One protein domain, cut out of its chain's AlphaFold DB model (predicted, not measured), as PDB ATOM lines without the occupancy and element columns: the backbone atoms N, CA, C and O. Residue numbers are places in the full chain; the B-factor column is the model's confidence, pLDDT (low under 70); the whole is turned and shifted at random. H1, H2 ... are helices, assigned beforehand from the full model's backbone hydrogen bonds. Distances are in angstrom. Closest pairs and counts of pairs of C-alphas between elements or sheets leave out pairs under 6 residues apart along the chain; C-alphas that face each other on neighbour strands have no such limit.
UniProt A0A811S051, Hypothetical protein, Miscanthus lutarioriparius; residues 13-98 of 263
ATOM      1  N   ARG A  13     262.489 266.681 328.069       60.31
ATOM      2  CA  ARG A  13     263.161 266.072 329.228       60.31
ATOM      3  C   ARG A  13     264.494 265.432 328.841       60.31
ATOM      4  O   ARG A  13     265.453 265.550 329.600       60.31
ATOM      5  N   TRP A  14     264.593 264.831 327.654       60.66
ATOM      6  CA  TRP A  14     265.838 264.223 327.171       60.66
ATOM      7  C   TRP A  14     266.930 265.276 326.916       60.66
ATOM      8  O   TRP A  14     268.093 265.097 327.289       60.66
ATOM      9  N   ARG A  15     266.546 266.445 326.380       66.62
ATOM     10  CA  ARG A  15     267.455 267.596 326.238       66.62
ATOM     11  C   ARG A  15     268.024 268.053 327.596       66.62
ATOM     12  O   ARG A  15     269.197 268.424 327.656       66.62
ATOM     13  N   ARG A  16     267.249 267.979 328.692       71.88
ATOM     14  CA  ARG A  16     267.724 268.311 330.057       71.88
ATOM     15  C   ARG A  16     268.768 267.316 330.558       71.88
ATOM     16  O   ARG A  16     269.841 267.754 330.965       71.88
ATOM     17  N   SER A  17     268.522 266.006 330.433       77.88
ATOM     18  CA  SER A  17     269.453 264.968 330.917       77.88
ATOM     19  C   SER A  17     270.819 264.989 330.226       77.88
ATOM     20  O   SER A  17     271.801 264.501 330.785       77.88
ATOM     21  N   ASN A  18     270.909 265.595 329.039       83.19
ATOM     22  CA  ASN A  18     272.164 265.791 328.319       83.19
ATOM     23  C   ASN A  18     272.816 267.163 328.561       83.19
ATOM     24  O   ASN A  18     273.942 267.369 328.112       83.19
ATOM     25  N   THR A  19     272.155 268.085 329.262       88.50
ATOM     26  CA  THR A  19     272.662 269.427 329.597       88.50
ATOM     27  C   THR A  19     273.328 269.412 330.979       88.50
ATOM     28  O   THR A  19     272.790 268.812 331.906       88.50
ATOM     29  N   ASP A  20     274.473 270.075 331.162       90.25
ATOM     30  CA  ASP A  20     275.161 270.107 332.464       90.25
ATOM     31  C   ASP A  20     274.410 270.921 333.529       90.25
ATOM     32  O   ASP A  20     273.969 272.048 333.289       90.25
ATOM     33  N   CYS A  21     274.371 270.406 334.761       90.38
ATOM     34  CA  CYS A  21     273.892 271.174 335.905       90.38
ATOM     35  C   CYS A  21     274.903 272.268 336.286       90.38
ATOM     36  O   CYS A  21     275.982 271.973 336.806       90.38
ATOM     37  N   VAL A  22     274.536 273.540 336.108       89.25
ATOM     38  CA  VAL A  22     275.378 274.697 336.478       89.25
ATOM     39  C   VAL A  22     275.798 274.652 337.954       89.25
ATOM     40  O   VAL A  22     276.967 274.881 338.262       89.25
ATOM     41  N   SER A  23     274.889 274.267 338.857       87.00
ATOM     42  CA  SER A  23     275.178 274.141 340.291       87.00
ATOM     43  C   SER A  23     276.217 273.061 340.601       87.00
ATOM     44  O   SER A  23     277.026 273.258 341.501       87.00
ATOM     45  N   PHE A  24     276.238 271.945 339.863       90.06
ATOM     46  CA  PHE A  24     277.271 270.909 340.006       90.06
ATOM     47  C   PHE A  24     278.594 271.322 339.348       90.06
ATOM     48  O   PHE A  24     279.672 271.028 339.867       90.06
ATOM     49  N   LEU A  25     278.528 272.034 338.215       88.06
ATOM     50  CA  LEU A  25     279.725 272.523 337.535       88.06
ATOM     51  C   LEU A  25     280.537 273.470 338.426       88.06
ATOM     52  O   LEU A  25     281.759 273.323 338.499       88.06
ATOM     53  N   ALA A  26     279.869 274.379 339.145       84.50
ATOM     54  CA  ALA A  26     280.509 275.239 340.138       84.50
ATOM     55  C   ALA A  26     281.214 274.403 341.226       84.50
ATOM     56  O   ALA A  26     282.437 274.469 341.373       84.50
ATOM     57  N   SER A  27     280.479 273.534 341.927       84.56
ATOM     58  CA  SER A  27     281.041 272.580 342.889       84.56
ATOM     59  C   SER A  27     280.193 271.313 343.001       84.56
ATOM     60  O   SER A  27     278.965 271.360 342.951       84.56
ATOM     61  N   ARG A  28     280.852 270.174 343.258       84.75
ATOM     62  CA  ARG A  28     280.208 268.860 343.456       84.75
ATOM     63  C   ARG A  28     279.091 268.888 344.502       84.75
ATOM     64  O   ARG A  28     278.152 268.108 344.412       84.75
ATOM     65  N   PHE A  29     279.210 269.780 345.487       84.00
ATOM     66  CA  PHE A  29     278.328 269.866 346.651       84.00
ATOM     67  C   PHE A  29     277.260 270.968 346.551       84.00
ATOM     68  O   PHE A  29     276.356 271.000 347.379       84.00
ATOM     69  N   THR A  30     277.319 271.858 345.552       87.19
ATOM     70  CA  THR A  30     276.344 272.961 345.404       87.19
ATOM     71  C   THR A  30     275.069 272.570 344.653       87.19
ATOM     72  O   THR A  30     274.135 273.365 344.595       87.19
ATOM     73  N   CYS A  31     274.976 271.350 344.109       90.88
ATOM     74  CA  CYS A  31     273.715 270.807 343.596       90.88
ATOM     75  C   CYS A  31     273.018 269.921 344.640       90.88
ATOM     76  O   CYS A  31     273.346 268.745 344.800       90.88
ATOM     77  N   THR A  32     271.996 270.463 345.303       91.88
ATOM     78  CA  THR A  32     271.197 269.747 346.315       91.88
ATOM     79  C   THR A  32     270.324 268.623 345.747       91.88
ATOM     80  O   THR A  32     269.909 267.746 346.500       91.88
ATOM     81  N   LYS A  33     270.067 268.594 344.428       89.31
ATOM     82  CA  LYS A  33     269.273 267.532 343.776       89.31
ATOM     83  C   LYS A  33     269.992 266.173 343.722       89.31
ATOM     84  O   LYS A  33     269.333 265.154 343.516       89.31
ATOM     85  N   GLY A  34     271.317 266.131 343.906       85.69
ATOM     86  CA  GLY A  34     272.091 264.883 343.942       85.69
ATOM     87  C   GLY A  34     271.889 264.014 342.692       85.69
ATOM     88  O   GLY A  34     271.981 264.508 341.571       85.69
ATOM     89  N   ALA A  35     271.598 262.724 342.878       84.12
ATOM     90  CA  ALA A  35     271.295 261.796 341.781       84.12
ATOM     91  C   ALA A  35     269.927 262.046 341.106       84.12
ATOM     92  O   ALA A  35     269.720 261.611 339.979       84.12
ATOM     93  N   ASN A  36     269.020 262.786 341.753       88.06
ATOM     94  CA  ASN A  36     267.681 263.108 341.241       88.06
ATOM     95  C   ASN A  36     267.666 264.424 340.434       88.06
ATOM     96  O   ASN A  36     266.643 265.106 340.341       88.06
ATOM     97  N   CYS A  37     268.813 264.837 339.893       89.44
ATOM     98  CA  CYS A  37     268.912 266.033 339.070       89.44
ATOM     99  C   CYS A  37     268.475 265.735 337.629       89.44
ATOM    100  O   CYS A  37     269.013 264.841 336.987       89.44
ATOM    101  N   GLU A  38     267.549 266.532 337.087       87.06
ATOM    102  CA  GLU A  38     267.175 266.496 335.659       87.06
ATOM    103  C   GLU A  38     268.330 266.878 334.717       87.06
ATOM    104  O   GLU A  38     268.224 266.683 333.511       87.06
ATOM    105  N   PHE A  39     269.408 267.452 335.259       88.38
ATOM    106  CA  PHE A  39     270.584 267.908 334.530       88.38
ATOM    107  C   PHE A  39     271.794 267.034 334.858       88.38
ATOM    108  O   PHE A  39     271.987 266.603 335.997       88.38
ATOM    109  N   ARG A  40     272.659 266.832 333.866       89.94
ATOM    110  CA  ARG A  40     273.838 265.973 333.950       89.94
ATOM    111  C   ARG A  40     274.825 266.429 335.026       89.94
ATOM    112  O   ARG A  40     275.230 267.593 335.071       89.94
ATOM    113  N   HIS A  41     275.297 265.471 335.821       91.12
ATOM    114  CA  HIS A  41     276.438 265.616 336.727       91.12
ATOM    115  C   HIS A  41     277.638 264.832 336.176       91.12
ATOM    116  O   HIS A  41     277.795 263.645 336.453       91.12
ATOM    117  N   CYS A  42     278.492 265.484 335.380       88.81
ATOM    118  CA  CYS A  42     279.734 264.889 334.880       88.81
ATOM    119  C   CYS A  42     280.948 265.665 335.404       88.81
ATOM    120  O   CYS A  42     281.115 266.845 335.102       88.81
ATOM    121  N   GLU A  43     281.830 265.009 336.164       88.56
ATOM    122  CA  GLU A  43     283.009 265.678 336.735       88.56
ATOM    123  C   GLU A  43     283.988 266.163 335.652       88.56
ATOM    124  O   GLU A  43     284.567 267.238 335.781       88.56
ATOM    125  N   GLY A  44     284.131 265.421 334.547       86.31
ATOM    126  CA  GLY A  44     284.987 265.826 333.427       86.31
ATOM    127  C   GLY A  44     284.558 267.157 332.793       86.31
ATOM    128  O   GLY A  44     285.413 267.949 332.394       86.31
ATOM    129  N   ALA A  45     283.253 267.447 332.770       88.06
ATOM    130  CA  ALA A  45     282.697 268.668 332.183       88.06
ATOM    131  C   ALA A  45     283.057 269.950 332.964       88.06
ATOM    132  O   ALA A  45     282.882 271.054 332.448       88.06
ATOM    133  N   ARG A  46     283.603 269.812 334.184       84.25
ATOM    134  CA  ARG A  46     284.149 270.920 334.988       84.25
ATOM    135  C   ARG A  46     285.524 271.389 334.504       84.25
ATOM    136  O   ARG A  46     285.893 272.530 334.753       84.25
ATOM    137  N   PHE A  47     286.265 270.521 333.811       80.56
ATOM    138  CA  PHE A  47     287.658 270.754 333.407       80.56
ATOM    139  C   PHE A  47     287.848 270.802 331.886       80.56
ATOM    140  O   PHE A  47     288.766 271.460 331.398       80.56
ATOM    141  N   ASN A  48     286.989 270.132 331.118       83.25
ATOM    142  CA  ASN A  48     287.041 270.153 329.659       83.25
ATOM    143  C   ASN A  48     286.276 271.348 329.065       83.25
ATOM    144  O   ASN A  48     285.331 271.873 329.652       83.25
ATOM    145  N   GLN A  49     286.665 271.746 327.853       84.50
ATOM    146  CA  GLN A  49     285.944 272.745 327.062       84.50
ATOM    147  C   GLN A  49     284.567 272.228 326.591       84.50
ATOM    148  O   GLN A  49     284.221 271.053 326.760       84.50
ATOM    149  N   SER A  50     283.777 273.120 325.987       87.12
ATOM    150  CA  SER A  50     282.466 272.803 325.413       87.12
ATOM    151  C   SER A  50     282.536 271.700 324.355       87.12
ATOM    152  O   SER A  50     283.418 271.688 323.497       87.12
ATOM    153  N   CYS A  51     281.582 270.771 324.392       90.62
ATOM    154  CA  CYS A  51     281.495 269.677 323.435       90.62
ATOM    155  C   CYS A  51     281.112 270.204 322.046       90.62
ATOM    156  O   CYS A  51     280.007 270.709 321.845       90.62
ATOM    157  N   TRP A  52     281.995 270.018 321.063       88.56
ATOM    158  CA  TRP A  52     281.752 270.418 319.672       88.56
ATOM    159  C   TRP A  52     280.481 269.778 319.087       88.56
ATOM    160  O   TRP A  52     279.697 270.445 318.415       88.56
ATOM    161  N   TYR A  53     280.217 268.508 319.405       86.19
ATOM    162  CA  TYR A  53     278.997 267.820 318.973       86.19
ATOM    163  C   TYR A  53     277.735 268.358 319.664       86.19
ATOM    164  O   TYR A  53     276.674 268.359 319.049       86.19
ATOM    165  N   TRP A  54     277.821 268.845 320.910       87.81
ATOM    166  CA  TRP A  54     276.687 269.475 321.605       87.81
ATOM    167  C   TRP A  54     276.359 270.839 321.005       87.81
ATOM    168  O   TRP A  54     275.197 271.137 320.752       87.81
ATOM    169  N   PHE A  55     277.389 271.626 320.684       82.75
ATOM    170  CA  PHE A  55     277.242 272.914 320.004       82.75
ATOM    171  C   PHE A  55     276.548 272.792 318.631       82.75
ATOM    172  O   PHE A  55     275.906 273.733 318.177       82.75
ATOM    173  N   ARG A  56     276.622 271.616 317.989       78.06
ATOM    174  CA  ARG A  56     275.907 271.285 316.739       78.06
ATOM    175  C   ARG A  56     274.604 270.494 316.958       78.06
ATOM    176  O   ARG A  56     274.055 269.954 316.004       78.06
ATOM    177  N   GLY A  57     274.129 270.381 318.202       81.06
ATOM    178  CA  GLY A  57     272.899 269.669 318.577       81.06
ATOM    179  C   GLY A  57     272.966 268.136 318.507       81.06
ATOM    180  O   GLY A  57     271.968 267.479 318.773       81.06
ATOM    181  N   SER A  58     274.116 267.544 318.172       81.94
ATOM    182  CA  SER A  58     274.250 266.111 317.853       81.94
ATOM    183  C   SER A  58     274.778 265.235 319.001       81.94
ATOM    184  O   SER A  58     274.902 264.023 318.832       81.94
ATOM    185  N   CYS A  59     275.161 265.799 320.157       86.31
ATOM    186  CA  CYS A  59     275.751 264.994 321.237       86.31
ATOM    187  C   CYS A  59     274.693 264.317 322.120       86.31
ATOM    188  O   CYS A  59     274.261 264.846 323.146       86.31
ATOM    189  N   VAL A  60     274.343 263.089 321.740       85.00
ATOM    190  CA  VAL A  60     273.366 262.245 322.444       85.00
ATOM    191  C   VAL A  60     273.875 261.607 323.749       85.00
ATOM    192  O   VAL A  60     273.114 260.910 324.409       85.00
ATOM    193  N   ASN A  61     275.132 261.832 324.151       86.19
ATOM    194  CA  ASN A  61     275.776 261.114 325.259       86.19
ATOM    195  C   ASN A  61     275.602 261.814 326.639       86.19
ATOM    196  O   ASN A  61     276.261 262.837 326.879       86.19
ATOM    197  N   PRO A  62     274.819 261.249 327.587       81.75
ATOM    198  CA  PRO A  62     274.649 261.784 328.945       81.75
ATOM    199  C   PRO A  62     275.859 261.540 329.867       81.75
ATOM    200  O   PRO A  62     275.873 262.023 330.993       81.75
ATOM    201  N   SER A  63     276.900 260.852 329.393       85.81
ATOM    202  CA  SER A  63     278.188 260.667 330.082       85.81
ATOM    203  C   SER A  63     279.351 261.348 329.342       85.81
ATOM    204  O   SER A  63     280.516 261.015 329.565       85.81
ATOM    205  N   CYS A  64     279.063 262.286 328.431       90.62
ATOM    206  CA  CYS A  64     280.094 263.037 327.714       90.62
ATOM    207  C   CYS A  64     280.925 263.888 328.687       90.62
ATOM    208  O   CYS A  64     280.393 264.714 329.427       90.62
ATOM    209  N   THR A  65     282.245 263.713 328.650       91.38
ATOM    210  CA  THR A  65     283.201 264.409 329.525       91.38
ATOM    211  C   THR A  65     283.451 265.865 329.140       91.38
ATOM    212  O   THR A  65     284.127 266.571 329.883       91.38
ATOM    213  N   PHE A  66     282.933 266.321 327.998       91.62
ATOM    214  CA  PHE A  66     283.021 267.702 327.527       91.62
ATOM    215  C   PHE A  66     281.770 268.490 327.927       91.62
ATOM    216  O   PHE A  66     280.673 267.933 328.019       91.62
ATOM    217  N   ARG A  67     281.925 269.798 328.141       91.81
ATOM    218  CA  ARG A  67     280.872 270.646 328.714       91.81
ATOM    219  C   ARG A  67     279.689 270.806 327.750       91.81
ATOM    220  O   ARG A  67     279.871 271.132 326.579       91.81
ATOM    221  N   HIS A  68     278.478 270.569 328.231       90.44
ATOM    222  CA  HIS A  68     277.208 270.789 327.541       90.44
ATOM    223  C   HIS A  68     276.488 271.956 328.240       90.44
ATOM    224  O   HIS A  68     275.589 271.729 329.051       90.44
ATOM    225  N   PRO A  69     276.924 273.212 328.022       81.81
ATOM    226  CA  PRO A  69     276.370 274.351 328.743       81.81
ATOM    227  C   PRO A  69     274.946 274.678 328.260       81.81
ATOM    228  O   PRO A  69     274.566 274.318 327.141       81.81
ATOM    229  N   ILE A  70     274.180 275.391 329.096       78.06
ATOM    230  CA  ILE A  70     272.775 275.766 328.851       78.06
ATOM    231  C   ILE A  70     272.667 276.929 327.847       78.06
ATOM    232  O   ILE A  70     272.175 278.008 328.164       78.06
ATOM    233  N   TYR A  71     273.144 276.715 326.624       63.06
ATOM    234  CA  TYR A  71     272.990 277.662 325.524       63.06
ATOM    235  C   TYR A  71     272.145 277.065 324.400       63.06
ATOM    236  O   TYR A  71     272.084 275.851 324.203       63.06
ATOM    237  N   PHE A  72     271.505 277.963 323.651       52.16
ATOM    238  CA  PHE A  72     270.681 277.700 322.472       52.16
ATOM    239  C   PHE A  72     269.252 277.174 322.712       52.16
ATOM    240  O   PHE A  72     268.307 277.882 322.384       52.16
ATOM    241  N   PHE A  73     269.053 275.979 323.279       49.66
ATOM    242  CA  PHE A  73     267.752 275.282 323.159       49.66
ATOM    243  C   PHE A  73     266.719 275.515 324.279       49.66
ATOM    244  O   PHE A  73     265.577 275.098 324.130       49.66
ATOM    245  N   ALA A  74     267.082 276.144 325.400       49.94
ATOM    246  CA  ALA A  74     266.215 276.205 326.590       49.94
ATOM    247  C   ALA A  74     265.420 277.517 326.771       49.94
ATOM    248  O   ALA A  74     264.673 277.626 327.739       49.94
ATOM    249  N   LEU A  75     265.613 278.522 325.906       52.66
ATOM    250  CA  LEU A  75     265.145 279.900 326.147       52.66
ATOM    251  C   LEU A  75     264.373 280.544 324.980       52.66
ATOM    252  O   LEU A  75     264.080 281.735 325.059       52.66
ATOM    253  N   LEU A  76     264.085 279.822 323.888       48.28
ATOM    254  CA  LEU A  76     263.638 280.452 322.640       48.28
ATOM    255  C   LEU A  76     262.488 279.753 321.902       48.28
ATOM    256  O   LEU A  76     262.715 278.953 321.001       48.28
ATOM    257  N   ASP A  77     261.287 280.275 322.147       51.09
ATOM    258  CA  ASP A  77     260.286 280.565 321.103       51.09
ATOM    259  C   ASP A  77     260.532 281.963 320.468       51.09
ATOM    260  O   ASP A  77     259.619 282.626 319.976       51.09
ATOM    261  N   LEU A  78     261.773 282.469 320.525       54.91
ATOM    262  CA  LEU A  78     262.162 283.806 320.058       54.91
ATOM    263  C   LEU A  78     263.126 283.722 318.859       54.91
ATOM    264  O   LEU A  78     263.733 282.688 318.590       54.91
ATOM    265  N   SER A  79     263.288 284.825 318.124       58.84
ATOM    266  CA  SER A  79     264.056 284.821 316.872       58.84
ATOM    267  C   SER A  79     265.561 284.573 317.071       58.84
ATOM    268  O   SER A  79     266.221 285.204 317.904       58.84
ATOM    269  N   PHE A  80     266.104 283.692 316.224       53.00
ATOM    270  CA  PHE A  80     267.483 283.178 316.189       53.00
ATOM    271  C   PHE A  80     268.572 284.255 316.374       53.00
ATOM    272  O   PHE A  80     269.563 284.032 317.070       53.00
ATOM    273  N   SER A  81     268.389 285.444 315.793       56.34
ATOM    274  CA  SER A  81     269.379 286.531 315.860       56.34
ATOM    275  C   SER A  81     269.492 287.173 317.249       56.34
ATOM    276  O   SER A  81     270.601 287.475 317.690       56.34
ATOM    277  N   LEU A  82     268.373 287.342 317.970       55.31
ATOM    278  CA  LEU A  82     268.395 287.852 319.349       55.31
ATOM    279  C   LEU A  82     268.960 286.808 320.317       55.31
ATOM    280  O   LEU A  82     269.705 287.172 321.226       55.31
ATOM    281  N   ALA A  83     268.683 285.522 320.063       57.62
ATOM    282  CA  ALA A  83     269.300 284.392 320.762       57.62
ATOM    283  C   ALA A  83     270.815 284.558 320.847       57.62
ATOM    284  O   ALA A  83     271.403 284.573 321.926       57.62
ATOM    285  N   PHE A  84     271.428 284.695 319.672       53.81
ATOM    286  CA  PHE A  84     272.867 284.673 319.505       53.81
ATOM    287  C   PHE A  84     273.522 285.878 320.184       53.81
ATOM    288  O   PHE A  84     274.489 285.708 320.926       53.81
ATOM    289  N   TRP A  85     272.958 287.074 319.994       54.38
ATOM    290  CA  TRP A  85     273.504 288.310 320.554       54.38
ATOM    291  C   TRP A  85     273.414 288.348 322.087       54.38
ATOM    292  O   TRP A  85     274.424 288.578 322.751       54.38
ATOM    293  N   LEU A  86     272.249 288.018 322.662       60.03
ATOM    294  CA  LEU A  86     272.063 287.990 324.118       60.03
ATOM    295  C   LEU A  86     272.873 286.868 324.783       60.03
ATOM    296  O   LEU A  86     273.475 287.090 325.833       60.03
ATOM    297  N   CYS A  87     272.959 285.685 324.164       61.44
ATOM    298  CA  CYS A  87     273.802 284.599 324.670       61.44
ATOM    299  C   CYS A  87     275.285 284.988 324.692       61.44
ATOM    300  O   CYS A  87     275.973 284.688 325.668       61.44
ATOM    301  N   ASN A  88     275.773 285.664 323.645       57.28
ATOM    302  CA  ASN A  88     277.159 286.124 323.577       57.28
ATOM    303  C   ASN A  88     277.432 287.205 324.635       57.28
ATOM    304  O   ASN A  88     278.395 287.088 325.386       57.28
ATOM    305  N   PHE A  89     276.532 288.187 324.774       58.00
ATOM    306  CA  PHE A  89     276.626 289.254 325.775       58.00
ATOM    307  C   PHE A  89     276.652 288.712 327.215       58.00
ATOM    308  O   PHE A  89     277.554 289.044 327.982       58.00
ATOM    309  N   VAL A  90     275.725 287.813 327.573       61.91
ATOM    310  CA  VAL A  90     275.652 287.221 328.923       61.91
ATOM    311  C   VAL A  90     276.832 286.285 329.205       61.91
ATOM    312  O   VAL A  90     277.374 286.311 330.309       61.91
ATOM    313  N   TRP A  91     277.278 285.485 328.227       59.06
ATOM    314  CA  TRP A  91     278.482 284.655 328.383       59.06
ATOM    315  C   TRP A  91     279.747 285.507 328.542       59.06
ATOM    316  O   TRP A  91     280.598 285.181 329.367       59.06
ATOM    317  N   CYS A  92     279.861 286.611 327.800       53.00
ATOM    318  CA  CYS A  92     280.970 287.555 327.912       53.00
ATOM    319  C   CYS A  92     280.990 288.216 329.301       53.00
ATOM    320  O   CYS A  92     282.001 288.146 329.999       53.00
ATOM    321  N   LEU A  93     279.850 288.747 329.759       48.72
ATOM    322  CA  LEU A  93     279.714 289.386 331.071       48.72
ATOM    323  C   LEU A  93     280.034 288.419 332.228       48.72
ATOM    324  O   LEU A  93     280.785 288.770 333.137       48.72
ATOM    325  N   LEU A  94     279.536 287.178 332.163       50.62
ATOM    326  CA  LEU A  94     279.819 286.146 333.168       50.62
ATOM    327  C   LEU A  94     281.260 285.606 333.084       50.62
ATOM    328  O   LEU A  94     281.794 285.150 334.092       50.62
ATOM    329  N   SER A  95     281.907 285.675 331.916       51.28
ATOM    330  CA  SER A  95     283.334 285.350 331.776       51.28
ATOM    331  C   SER A  95     284.212 286.447 332.380       51.28
ATOM    332  O   SER A  95     285.145 286.133 333.112       51.28
ATOM    333  N   HIS A  96     283.892 287.723 332.142       43.84
ATOM    334  CA  HIS A  96     284.637 288.857 332.700       43.84
ATOM    335  C   HIS A  96     284.467 289.011 334.216       43.84
ATOM    336  O   HIS A  96     285.433 289.351 334.890       43.84
ATOM    337  N   TYR A  97     283.298 288.688 334.780       40.84
ATOM    338  CA  TYR A  97     283.096 288.699 336.238       40.84
ATOM    339  C   TYR A  97     283.924 287.629 336.985       40.84
ATOM    340  O   TYR A  97     284.075 287.700 338.201       40.84
ATOM    341  N   LEU A  98     284.464 286.634 336.268       44.78
ATOM    342  CA  LEU A  98     285.274 285.532 336.806       44.78
ATOM    343  C   LEU A  98     286.742 285.566 336.326       44.78
ATOM    344  O   LEU A  98     287.500 284.650 336.648       44.78
TER     345      LEU A  98
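AT A GLANCE: This is residues 13 to 98 of the 263 residues of the protein "Hypothetical protein" of Miscanthus lutarioriparius (UniProt A0A811S051). A body made mostly of loops, with four very short helices, H1 to H4, set in it, has one much longer helix, H5, off to one side. A long link joins H5 to the body, H5 touches no other helix, and its far end, with residues 92 to 98, sticks out free. The printed part has 86 residues with five named helices, in the order H1, H2, H3, H4, H5, and no named strand. The class is all helix, though under half of the residues, 35 of 86, are in named elements. The whole is compact, with a radius of gyration of the C-alphas of 13.2 A and spans of 35 by 30 by 22 A.

HOW THE PARTS SIT: H1, residues 13 to 17, touches no helix. A tight link of 4 residues joins it to H2, residues 22 to 26, yet H1 and H2 are apart. H2 and H3, residues 43 to 46, touch, with 4 pairs of C-alphas within 8 A; the closest C-alphas are those of Leu 25 and Arg 46, 5.4 A apart, and the centres are 9.5 A apart. H4, residues 52 to 55, is apart from H3, though a tight link of 5 residues joins them. H5, residues 80 to 96, is apart from H1, H2, H3 and H4. Every O i to N i+4 pair is within hydrogen-bond range in H1, H2 and H5; H3 and H4 are too short for such a pair, and in each the one O i to N i+3 pair is within range.

IN THESE COORDINATES: The printed part begins with H1, whose C-alpha 13 is at (263.161, 266.072, 329.228). H1 is 6.6 A from first to last C-alpha, H2 6.3 A, H3 5.6 A and H4 5.2 A. H5 is 24.5 A long, from C-alpha 80 at (267.483, 283.178, 316.189) to C-alpha 96 at (284.637, 288.857, 332.700). Its centre is the farthest of the five from the mean of the C-alphas, at 13.8 A; that of H2 is the nearest, at 9.5 A.

THE WHOLE: The two C-alphas farthest apart are those of Phe 29 and Ser 79, 36.3 A. The printed part has no cut. The links H2 to H3, residues 27 to 42, and H4 to H5, residues 56 to 79, are long. Residues 92 to 98, of which 92 to 96 belong to H5, stand free. The mean pLDDT of the printed part is 74.8; residues 13 to 15 and 71 to 98 are under 70, and the mean of H5 is 55.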